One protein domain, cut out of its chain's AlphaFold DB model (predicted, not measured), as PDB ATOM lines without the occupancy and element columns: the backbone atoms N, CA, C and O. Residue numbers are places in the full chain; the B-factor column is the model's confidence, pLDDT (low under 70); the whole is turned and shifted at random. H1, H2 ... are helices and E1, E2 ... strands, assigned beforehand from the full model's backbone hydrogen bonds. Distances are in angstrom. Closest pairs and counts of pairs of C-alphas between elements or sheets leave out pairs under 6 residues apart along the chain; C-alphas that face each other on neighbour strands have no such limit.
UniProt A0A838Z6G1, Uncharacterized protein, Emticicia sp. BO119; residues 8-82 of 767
ATOM      1  N   PHE A   8      76.456  17.906 -16.023       76.56
ATOM      2  CA  PHE A   8      77.332  16.751 -16.244       76.56
ATOM      3  C   PHE A   8      78.041  16.838 -17.607       76.56
ATOM      4  O   PHE A   8      77.432  17.279 -18.580       76.56
ATOM      5  N   GLN A   9      79.327  16.475 -17.673       76.75
ATOM      6  CA  GLN A   9      80.178  16.557 -18.874       76.75
ATOM      7  C   GLN A   9      80.541  15.184 -19.481       76.75
ATOM      8  O   GLN A   9      81.411  15.115 -20.337       76.75
ATOM      9  N   ASN A  10      79.860  14.098 -19.093       65.00
ATOM     10  CA  ASN A  10      80.026  12.740 -19.656       65.00
ATOM     11  C   ASN A  10      81.350  12.022 -19.340       65.00
ATOM     12  O   ASN A  10      81.650  10.994 -19.941       65.00
ATOM     13  N   TYR A  11      82.115  12.508 -18.361       76.31
ATOM     14  CA  TYR A  11      83.293  11.809 -17.846       76.31
ATOM     15  C   TYR A  11      82.986  11.186 -16.497       76.31
ATOM     16  O   TYR A  11      82.688  11.925 -15.560       76.31
ATOM     17  N   VAL A  12      83.105   9.859 -16.397       80.75
ATOM     18  CA  VAL A  12      83.060   9.110 -15.133       80.75
ATOM     19  C   VAL A  12      84.366   8.341 -14.970       80.75
ATOM     20  O   VAL A  12      84.721   7.515 -15.812       80.75
ATOM     21  N   TYR A  13      85.076   8.600 -13.876       86.25
ATOM     22  CA  TYR A  13      86.266   7.851 -13.483       86.25
ATOM     23  C   TYR A  13      85.970   6.998 -12.248       86.25
ATOM     24  O   TYR A  13      85.158   7.371 -11.399       86.25
ATOM     25  N   GLN A  14      86.637   5.849 -12.144       88.62
ATOM     26  CA  GLN A  14      86.475   4.899 -11.042       88.62
ATOM     27  C   GLN A  14      87.750   4.764 -10.197       88.62
ATOM     28  O   GLN A  14      88.869   4.797 -10.715       88.62
ATOM     29  N   ASN A  15      87.556   4.553  -8.896       86.38
ATOM     30  CA  ASN A  15      88.570   4.157  -7.925       86.38
ATOM     31  C   ASN A  15      87.993   3.018  -7.064       86.38
ATOM     32  O   ASN A  15      87.213   3.254  -6.139       86.38
ATOM     33  N   GLY A  16      88.310   1.770  -7.417       85.06
ATOM     34  CA  GLY A  16      87.668   0.596  -6.822       85.06
ATOM     35  C   GLY A  16      86.155   0.595  -7.076       85.06
ATOM     36  O   GLY A  16      85.720   0.491  -8.220       85.06
ATOM     37  N   THR A  17      85.359   0.718  -6.011       84.62
ATOM     38  CA  THR A  17      83.888   0.820  -6.056       84.62
ATOM     39  C   THR A  17      83.362   2.259  -6.019       84.62
ATOM     40  O   THR A  17      82.149   2.461  -6.068       84.62
ATOM     41  N   LEU A  18      84.244   3.257  -5.913       86.81
ATOM     42  CA  LEU A  18      83.883   4.672  -5.893       86.81
ATOM     43  C   LEU A  18      83.939   5.260  -7.304       86.81
ATOM     44  O   LEU A  18      84.842   4.943  -8.081       86.81
ATOM     45  N   PHE A  19      83.021   6.177  -7.604       87.12
ATOM     46  CA  PHE A  19      82.958   6.870  -8.889       87.12
ATOM     47  C   PHE A  19      82.982   8.383  -8.689       87.12
ATOM     48  O   PHE A  19      82.413   8.910  -7.731       87.12
ATOM     49  N   CYS A  20      83.615   9.098  -9.610       89.81
ATOM     50  CA  CYS A  20      83.535  10.548  -9.686       89.81
ATOM     51  C   CYS A  20      83.221  10.984 -11.110       89.81
ATOM     52  O   CYS A  20      83.595  10.305 -12.068       89.81
ATOM     53  N   ALA A  21      82.541  12.120 -11.243       88.12
ATOM     54  CA  ALA A  21      82.150  12.621 -12.547       88.12
ATOM     55  C   ALA A  21      82.363  14.128 -12.698       88.12
ATOM     56  O   ALA A  21      82.286  14.886 -11.723       88.12
ATOM     57  N   LEU A  22      82.659  14.551 -13.929       88.81
ATOM     58  CA  LEU A  22      82.964  15.943 -14.244       88.81
ATOM     59  C   LEU A  22      81.684  16.745 -14.457       88.81
ATOM     60  O   LEU A  22      80.848  16.404 -15.294       88.81
ATOM     61  N   TYR A  23      81.573  17.860 -13.746       87.31
ATOM     62  CA  TYR A  23      80.491  18.826 -13.868       87.31
ATOM     63  C   TYR A  23      81.031  20.201 -14.251       87.31
ATOM     64  O   TYR A  23      82.141  20.562 -13.865       87.31
ATOM     65  N   LYS A  24      80.225  21.006 -14.948       87.88
ATOM     66  CA  LYS A  24      80.423  22.460 -15.045       87.88
ATOM     67  C   LYS A  24      79.281  23.224 -14.385       87.88
ATOM     68  O   LYS A  24      78.174  22.710 -14.254       87.88
ATOM     69  N   ARG A  25      79.536  24.466 -13.978       86.19
ATOM     70  CA  ARG A  25      78.501  25.425 -13.554       86.19
ATOM     71  C   ARG A  25      78.945  26.859 -13.820       86.19
ATOM     72  O   ARG A  25      80.142  27.136 -13.898       86.19
ATOM     73  N   ARG A  26      77.988  27.782 -13.859       82.94
ATOM     74  CA  ARG A  26      78.244  29.225 -13.849       82.94
ATOM     75  C   ARG A  26      78.324  29.739 -12.411       82.94
ATOM     76  O   ARG A  26      77.488  29.405 -11.566       82.94
ATOM     77  N   VAL A  27      79.342  30.544 -12.130       83.00
ATOM     78  CA  VAL A  27      79.625  31.135 -10.819       83.00
ATOM     79  C   VAL A  27      79.907  32.617 -11.008       83.00
ATOM     80  O   VAL A  27      80.746  32.996 -11.820       83.00
ATOM     81  N   VAL A  28      79.213  33.455 -10.249       80.62
ATOM     82  CA  VAL A  28      79.502  34.889 -10.172       80.62
ATOM     83  C   VAL A  28      80.523  35.113  -9.061       80.62
ATOM     84  O   VAL A  28      80.322  34.628  -7.942       80.62
ATOM     85  N   ASP A  29      81.634  35.780  -9.366       78.75
ATOM     86  CA  ASP A  29      82.652  36.147  -8.376       78.75
ATOM     87  C   ASP A  29      82.167  37.275  -7.436       78.75
ATOM     88  O   ASP A  29      81.018  37.712  -7.500       78.75
ATOM     89  N   LEU A  30      83.022  37.730  -6.516       78.12
ATOM     90  CA  LEU A  30      82.675  38.820  -5.591       78.12
ATOM     91  C   LEU A  30      82.553  40.194  -6.280       78.12
ATOM     92  O   LEU A  30      82.001  41.114  -5.685       78.12
ATOM     93  N   ASN A  31      83.017  40.318  -7.526       84.56
ATOM     94  CA  ASN A  31      82.991  41.540  -8.328       84.56
ATOM     95  C   ASN A  31      81.817  41.565  -9.330       84.56
ATOM     96  O   ASN A  31      81.708  42.493 -10.127       84.56
ATOM     97  N   GLY A  32      80.943  40.549  -9.322       76.06
ATOM     98  CA  GLY A  32      79.825  40.429 -10.263       76.06
ATOM     99  C   GLY A  32      80.173  39.749 -11.597       76.06
ATOM    100  O   GLY A  32      79.293  39.584 -12.443       76.06
ATOM    101  N   THR A  33      81.412  39.290 -11.792       82.00
ATOM    102  CA  THR A  33      81.850  38.639 -13.035       82.00
ATOM    103  C   THR A  33      81.363  37.195 -13.086       82.00
ATOM    104  O   THR A  33      81.728  36.363 -12.253       82.00
ATOM    105  N   ALA A  34      80.552  36.864 -14.090       80.19
ATOM    106  CA  ALA A  34      80.035  35.513 -14.285       80.19
ATOM    107  C   ALA A  34      81.026  34.637 -15.075       80.19
ATOM    108  O   ALA A  34      81.162  34.790 -16.288       80.19
ATOM    109  N   THR A  35      81.656  33.676 -14.401       84.06
ATOM    110  CA  THR A  35      82.619  32.716 -14.970       84.06
ATOM    111  C   THR A  35      82.034  31.301 -15.031       84.06
ATOM    112  O   THR A  35      81.115  30.968 -14.280       84.06
ATOM    113  N   THR A  36      82.549  30.453 -15.923       85.31
ATOM    114  CA  THR A  36      82.231  29.013 -15.943       85.31
ATOM    115  C   THR A  36      83.348  28.250 -15.245       85.31
ATOM    116  O   THR A  36      84.522  28.503 -15.501       85.31
ATOM    117  N   GLN A  37      82.981  27.325 -14.362       90.19
ATOM    118  CA  GLN A  37      83.913  26.485 -13.615       90.19
ATOM    119  C   GLN A  37      83.578  25.011 -13.819       90.19
ATOM    120  O   GLN A  37      82.412  24.626 -13.709       90.19
ATOM    121  N   TRP A  38      84.606  24.199 -14.049       91.31
ATOM    122  CA  TRP A  38      84.543  22.738 -14.102       91.31
ATOM    123  C   TRP A  38      85.032  22.149 -12.783       91.31
ATOM    124  O   TRP A  38      85.910  22.728 -12.150       91.31
ATOM    125  N   TYR A  39      84.462  21.039 -12.329       92.19
ATOM    126  CA  TYR A  39      84.805  20.423 -11.048       92.19
ATOM    127  C   TYR A  39      84.281  18.990 -10.952       92.19
ATOM    128  O   TYR A  39      83.246  18.651 -11.527       92.19
ATOM    129  N   TRP A  40      84.991  18.153 -10.201       92.06
ATOM    130  CA  TRP A  40      84.634  16.751 -10.000       92.06
ATOM    131  C   TRP A  40      83.807  16.563  -8.731       92.06
ATOM    132  O   TRP A  40      84.168  17.079  -7.671       92.06
ATOM    133  N   LEU A  41      82.727  15.788  -8.827       91.31
ATOM    134  CA  LEU A  41      81.898  15.383  -7.689       91.31
ATOM    135  C   LEU A  41      81.922  13.859  -7.498       91.31
ATOM    136  O   LEU A  41      82.116  13.138  -8.479       91.31
ATOM    137  N   PRO A  42      81.695  13.348  -6.271       90.00
ATOM    138  CA  PRO A  42      81.371  11.941  -6.046       90.00
ATOM    139  C   PRO A  42      80.063  11.574  -6.749       90.00
ATOM    140  O   PRO A  42      79.087  12.329  -6.690       90.00
ATOM    141  N   THR A  43      80.030  10.401  -7.375       85.69
ATOM    142  CA  THR A  43      78.883   9.940  -8.168       85.69
ATOM    143  C   THR A  43      78.649   8.433  -8.069       85.69
ATOM    144  O   THR A  43      79.420   7.719  -7.429       85.69
ATOM    145  N   ASN A  44      77.579   7.940  -8.697       78.25
ATOM    146  CA  ASN A  44      77.433   6.523  -9.032       78.25
ATOM    147  C   ASN A  44      78.123   6.192 -10.376       78.25
ATOM    148  O   ASN A  44      78.661   7.064 -11.057       78.25
ATOM    149  N   LYS A  45      78.061   4.920 -10.790       73.69
ATOM    150  CA  LYS A  45      78.617   4.414 -12.063       73.69
ATOM    151  C   LYS A  45      78.100   5.135 -13.323       73.69
ATOM    152  O   LYS A  45      78.767   5.093 -14.348       73.69
ATOM    153  N   SER A  46      76.918   5.752 -13.249       63.22
ATOM    154  CA  SER A  46      76.248   6.465 -14.346       63.22
ATOM    155  C   SER A  46      76.480   7.979 -14.309       63.22
ATOM    156  O   SER A  46      75.963   8.696 -15.163       63.22
ATOM    157  N   GLY A  47      77.262   8.467 -13.342       71.69
ATOM    158  CA  GLY A  47      77.593   9.875 -13.184       71.69
ATOM    159  C   GLY A  47      76.604  10.688 -12.349       71.69
ATOM    160  O   GLY A  47      76.781  11.894 -12.286       71.69
ATOM    161  N   ASP A  48      75.604  10.101 -11.678       73.38
ATOM    162  CA  ASP A  48      74.702  10.866 -10.797       73.38
ATOM    163  C   ASP A  48      75.400  11.345  -9.531       73.38
ATOM    164  O   ASP A  48      76.047  10.553  -8.850       73.38
ATOM    165  N   ILE A  49      75.166  12.599  -9.135       80.31
ATOM    166  CA  ILE A  49      75.615  13.145  -7.847       80.31
ATOM    167  C   ILE A  49      74.937  12.390  -6.694       80.31
ATOM    168  O   ILE A  49      73.735  12.533  -6.471       80.31
ATOM    169  N   ILE A  50      75.731  11.637  -5.929       78.19
ATOM    170  CA  ILE A  50      75.254  10.863  -4.765       78.19
ATOM    171  C   ILE A  50      75.117  11.708  -3.488       78.19
ATOM    172  O   ILE A  50      74.331  11.360  -2.612       78.19
ATOM    173  N   ASP A  51      75.825  12.840  -3.388       74.88
ATOM    174  CA  ASP A  51      75.585  13.862  -2.360       74.88
ATOM    175  C   ASP A  51      75.795  15.269  -2.940       74.88
ATOM    176  O   ASP A  51      76.914  15.680  -3.247       74.88
ATOM    177  N   PHE A  52      74.710  16.037  -3.061       70.31
ATOM    178  CA  PHE A  52      74.732  17.418  -3.561       70.31
ATOM    179  C   PHE A  52      75.441  18.412  -2.627       70.31
ATOM    180  O   PHE A  52      75.675  19.554  -3.021       70.31
ATOM    181  N   ARG A  53      75.784  17.997  -1.401       73.06
ATOM    182  CA  ARG A  53      76.563  18.781  -0.430       73.06
ATOM    183  C   ARG A  53      78.061  18.477  -0.504       73.06
ATOM    184  O   ARG A  53      78.833  19.125   0.200       73.06
ATOM    185  N   ALA A  54      78.479  17.498  -1.309       75.50
ATOM    186  CA  ALA A  54      79.886  17.157  -1.455       75.50
ATOM    187  C   ALA A  54      80.687  18.341  -2.022       75.50
ATOM    188  O   ALA A  54      80.290  18.985  -2.998       75.50
ATOM    189  N   ASN A  55      81.848  18.600  -1.421       80.62
ATOM    190  CA  ASN A  55      82.822  19.525  -1.986       80.62
ATOM    191  C   ASN A  55      83.414  18.952  -3.281       80.62
ATOM    192  O   ASN A  55      83.466  17.737  -3.479       80.62
ATOM    193  N   ALA A  56      83.902  19.839  -4.148       85.81
ATOM    194  CA  ALA A  56      84.634  19.431  -5.338       85.81
ATOM    195  C   ALA A  56      85.911  18.668  -4.949       85.81
ATOM    196  O   ALA A  56      86.719  19.182  -4.176       85.81
ATOM    197  N   LEU A  57      86.095  17.463  -5.498       87.25
ATOM    198  CA  LEU A  57      87.101  16.491  -5.042       87.25
ATOM    199  C   LEU A  57      88.550  16.997  -5.107       87.25
ATOM    200  O   LEU A  57      89.386  16.578  -4.311       87.25
ATOM    201  N   ASN A  58      88.847  17.894  -6.044       89.06
ATOM    202  CA  ASN A  58      90.156  18.518  -6.238       89.06
ATOM    203  C   ASN A  58      90.035  19.998  -6.663       89.06
ATOM    204  O   ASN A  58      90.883  20.525  -7.379       89.06
ATOM    205  N   GLY A  59      88.981  20.682  -6.203       88.06
ATOM    206  CA  GLY A  59      88.743  22.098  -6.497       88.06
ATOM    207  C   GLY A  59      88.039  22.358  -7.834       88.06
ATOM    208  O   GLY A  59      87.247  21.546  -8.310       88.06
ATOM    209  N   THR A  60      88.267  23.544  -8.405       90.56
ATOM    210  CA  THR A  60      87.572  24.037  -9.606       90.56
ATOM    211  C   THR A  60      88.553  24.493 -10.682       90.56
ATOM    212  O   THR A  60      89.500  25.218 -10.386       90.56
ATOM    213  N   PHE A  61      88.257  24.167 -11.936       92.44
ATOM    214  CA  PHE A  61      89.065  24.460 -13.115       92.44
ATOM    215  C   PHE A  61      88.401  25.520 -13.999       92.44
ATOM    216  O   PHE A  61      87.176  25.578 -14.115       92.44
ATOM    217  N   SER A  62      89.221  26.334 -14.663       87.31
ATOM    218  CA  SER A  62      88.799  27.369 -15.619       87.31
ATOM    219  C   SER A  62      88.454  26.837 -17.015       87.31
ATOM    220  O   SER A  62      87.930  27.582 -17.840       87.31
ATOM    221  N   SER A  63      88.753  25.566 -17.297       83.56
ATOM    222  CA  SER A  63      88.412  24.889 -18.546       83.56
ATOM    223  C   SER A  63      88.249  23.387 -18.324       83.56
ATOM    224  O   SER A  63      88.800  22.811 -17.384       83.56
ATOM    225  N   GLU A  64      87.521  22.746 -19.235       82.88
ATOM    226  CA  GLU A  64      87.351  21.295 -19.274       82.88
ATOM    227  C   GLU A  64      88.679  20.563 -19.514       82.88
ATOM    228  O   GLU A  64      88.992  19.603 -18.819       82.88
ATOM    229  N   ALA A  65      89.510  21.069 -20.432       80.69
ATOM    230  CA  ALA A  65      90.828  20.505 -20.727       80.69
ATOM    231  C   ALA A  65      91.760  20.506 -19.501       80.69
ATOM    232  O   ALA A  65      92.515  19.558 -19.297       80.69
ATOM    233  N   ASN A  66      91.669  21.534 -18.647       85.88
ATOM    234  CA  ASN A  66      92.404  21.574 -17.384       85.88
ATOM    235  C   ASN A  66      91.856  20.544 -16.382       85.88
ATOM    236  O   ASN A  66      92.643  19.893 -15.703       85.88
ATOM    237  N   ALA A  67      90.532  20.355 -16.321       87.12
ATOM    238  CA  ALA A  67      89.892  19.359 -15.456       87.12
ATOM    239  C   ALA A  67      90.133  17.903 -15.901       87.12
ATOM    240  O   ALA A  67      90.090  16.998 -15.074       87.12
ATOM    241  N   LEU A  68      90.398  17.670 -17.188       82.25
ATOM    242  CA  LEU A  68      90.692  16.351 -17.764       82.25
ATOM    243  C   LEU A  68      92.189  16.016 -17.810       82.25
ATOM    244  O   LEU A  68      92.562  14.934 -18.260       82.25
ATOM    245  N   ASN A  69      93.063  16.918 -17.356       82.31
ATOM    246  CA  ASN A  69      94.496  16.657 -17.324       82.31
ATOM    247  C   ASN A  69      94.798  15.463 -16.383       82.31
ATOM    248  O   ASN A  69      94.464  15.535 -15.198       82.31
ATOM    249  N   PRO A  70      95.453  14.382 -16.850       74.62
ATOM    250  CA  PRO A  70      95.652  13.172 -16.048       74.62
ATOM    251  C   PRO A  70      96.667  13.317 -14.906       74.62
ATOM    252  O   PRO A  70      96.765  12.422 -14.072       74.62
ATOM    253  N   ILE A  71      97.417  14.422 -14.853       76.00
ATOM    254  CA  ILE A  71      98.409  14.706 -13.808       76.00
ATOM    255  C   ILE A  71      97.831  15.652 -12.742       76.00
ATOM    256  O   ILE A  71      98.147  15.517 -11.564       76.00
ATOM    257  N   THR A  72      97.001  16.621 -13.146       78.69
ATOM    258  CA  THR A  72      96.563  17.735 -12.277       78.69
ATOM    259  C   THR A  72      95.052  17.956 -12.211       78.69
ATOM    260  O   THR A  72      94.573  18.587 -11.269       78.69
ATOM    261  N   GLY A  73      94.301  17.472 -13.200       83.50
ATOM    262  CA  GLY A  73      92.873  17.730 -13.376       83.50
ATOM    263  C   GLY A  73      91.965  16.650 -12.805       83.50
ATOM    264  O   GLY A  73      90.920  16.962 -12.236       83.50
ATOM    265  N   ILE A  74      92.360  15.383 -12.927       87.38
ATOM    266  CA  ILE A  74      91.570  14.233 -12.471       87.38
ATOM    267  C   ILE A  74      91.807  13.989 -10.963       87.38
ATOM    268  O   ILE A  74      92.946  14.116 -10.503       87.38
ATOM    269  N   PRO A  75      90.775  13.668 -10.153       90.19
ATOM    270  CA  PRO A  75      90.944  13.469  -8.715       90.19
ATOM    271  C   PRO A  75      91.915  12.320  -8.388       90.19
ATOM    272  O   PRO A  75      91.779  11.232  -8.956       90.19
ATOM    273  N   PRO A  76      92.863  12.499  -7.445       84.12
ATOM    274  CA  PRO A  76      93.825  11.459  -7.086       84.12
ATOM    275  C   PRO A  76      93.165  10.113  -6.745       84.12
ATOM    276  O   PRO A  76      92.197  10.046  -5.987       84.12
ATOM    277  N   GLY A  77      93.690   9.032  -7.327       83.12
ATOM    278  CA  GLY A  77      93.161   7.669  -7.202       83.12
ATOM    279  C   GLY A  77      92.084   7.290  -8.230       83.12
ATOM    280  O   GLY A  77      91.922   6.109  -8.519       83.12
ATOM    281  N   TYR A  78      91.402   8.254  -8.852       82.00
ATOM    282  CA  TYR A  78      90.400   8.007  -9.898       82.00
ATOM    283  C   TYR A  78      91.058   7.934 -11.283       82.00
ATOM    284  O   TYR A  78      90.778   8.740 -12.159       82.00
ATOM    285  N   GLY A  79      91.990   6.995 -11.474       72.25
ATOM    286  CA  GLY A  79      92.815   6.920 -12.692       72.25
ATOM    287  C   GLY A  79      92.150   6.249 -13.899       72.25
ATOM    288  O   GLY A  79      92.545   6.496 -15.037       72.25
ATOM    289  N   THR A  80      91.134   5.414 -13.676       78.12
ATOM    290  CA  THR A  80      90.514   4.614 -14.740       78.12
ATOM    291  C   THR A  80      89.233   5.279 -15.226       78.12
ATOM    292  O   THR A  80      88.244   5.317 -14.493       78.12
ATOM    293  N   LEU A  81      89.231   5.774 -16.467       72.94
ATOM    294  CA  LEU A  81      87.996   6.157 -17.156       72.94
ATOM    295  C   LEU A  81      87.124   4.905 -17.297       72.94
ATOM    296  O   LEU A  81      87.625   3.848 -17.694       72.94
ATOM    297  N   ILE A  82      85.830   5.001 -16.996       65.38
ATOM    298  CA  ILE A  82      84.913   3.916 -17.344       65.38
ATOM    299  C   ILE A  82      84.788   3.883 -18.869       65.38
ATOM    300  O   ILE A  82      84.270   4.813 -19.480       65.38
TER     301      ILE A  82
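This is residues 8 to 82 of the 767 residues of an uncharacterized protein of Emticicia sp. BO119 (UniProt A0A838Z6G1). The core is a long, strongly twisted ribbon of three antiparallel strands, E1, E2 and E3, and a long stretch after E3, residues 44 to 63, wraps part of the way round it to the short helix H1. H1 is over one face of the ribbon, and after it a tail of loops, residues 68 to 82, folds back to E1, where residues 80 to 81 pair with it. The printed part has 75 residues, with E1, E2, E3 and H1 in that order along it; the sheet's order is E1, E2, E3, antiparallel throughout. The class is mostly strand, though under half of the residues, 33 of 75, are in named elements. The whole is compact, with a radius of gyration of the C-alphas of 12.3 A, but its outline is elongated, spanning 41 by 26 by 17 A.

E1 is residues 8 to 15, 18.8 A from first to last C-alpha, and begins at C-alpha 8 (77.332, 16.751, -16.244); it bends by 58 degrees at residue 11. E2, residues 18 to 28, is the longest strand by residues and measures 30.8 A. E3 is residues 34 to 43 and measures 26.3 A, ending at C-alpha 43 (78.883, 9.940, -8.168). H1 is residues 64 to 67, 5.0 A long, ending at C-alpha 67 (89.892, 19.359, -15.456).

E1, E2 and E3 form a meander, each strand the antiparallel neighbour of the one before, with E1 and E3 as edge strands. E1 and E2 are a hairpin, their directions at 145 degrees; N 9 and O 22 are within hydrogen-bond range at 2.8 A, and N 13 and O 20 at 2.9 A. E2 and E3 are also a hairpin, at 163 degrees; N 23 and O 39 are 2.9 A apart, and N 35 and O 27 2.8 A. Residues 13 to 14 of E1 pair antiparallel with residues 80 to 81. H1 is on the sheet at a height of 8.5 A, over none of the strands, but only just: 2 of its C-alphas fall on E2 and 2 on E3. Its closest C-alphas to E3 are those of Trp 38 and Glu 64, 6.1 A apart. H1 is too short for an O i to N i+4 pair; its 1 pair of O i and N i+3 is within range.

The two C-alphas farthest apart, those of Gly 16 and Asn 31, are 41.2 A from each other. The printed part has no cut. The links E1 to E2 and E2 to E3 are tight; E3 to H1 is long, with 20 residues. The mean pLDDT of the printed part is 82.2, and residues 10, 46 and 82 are under 70.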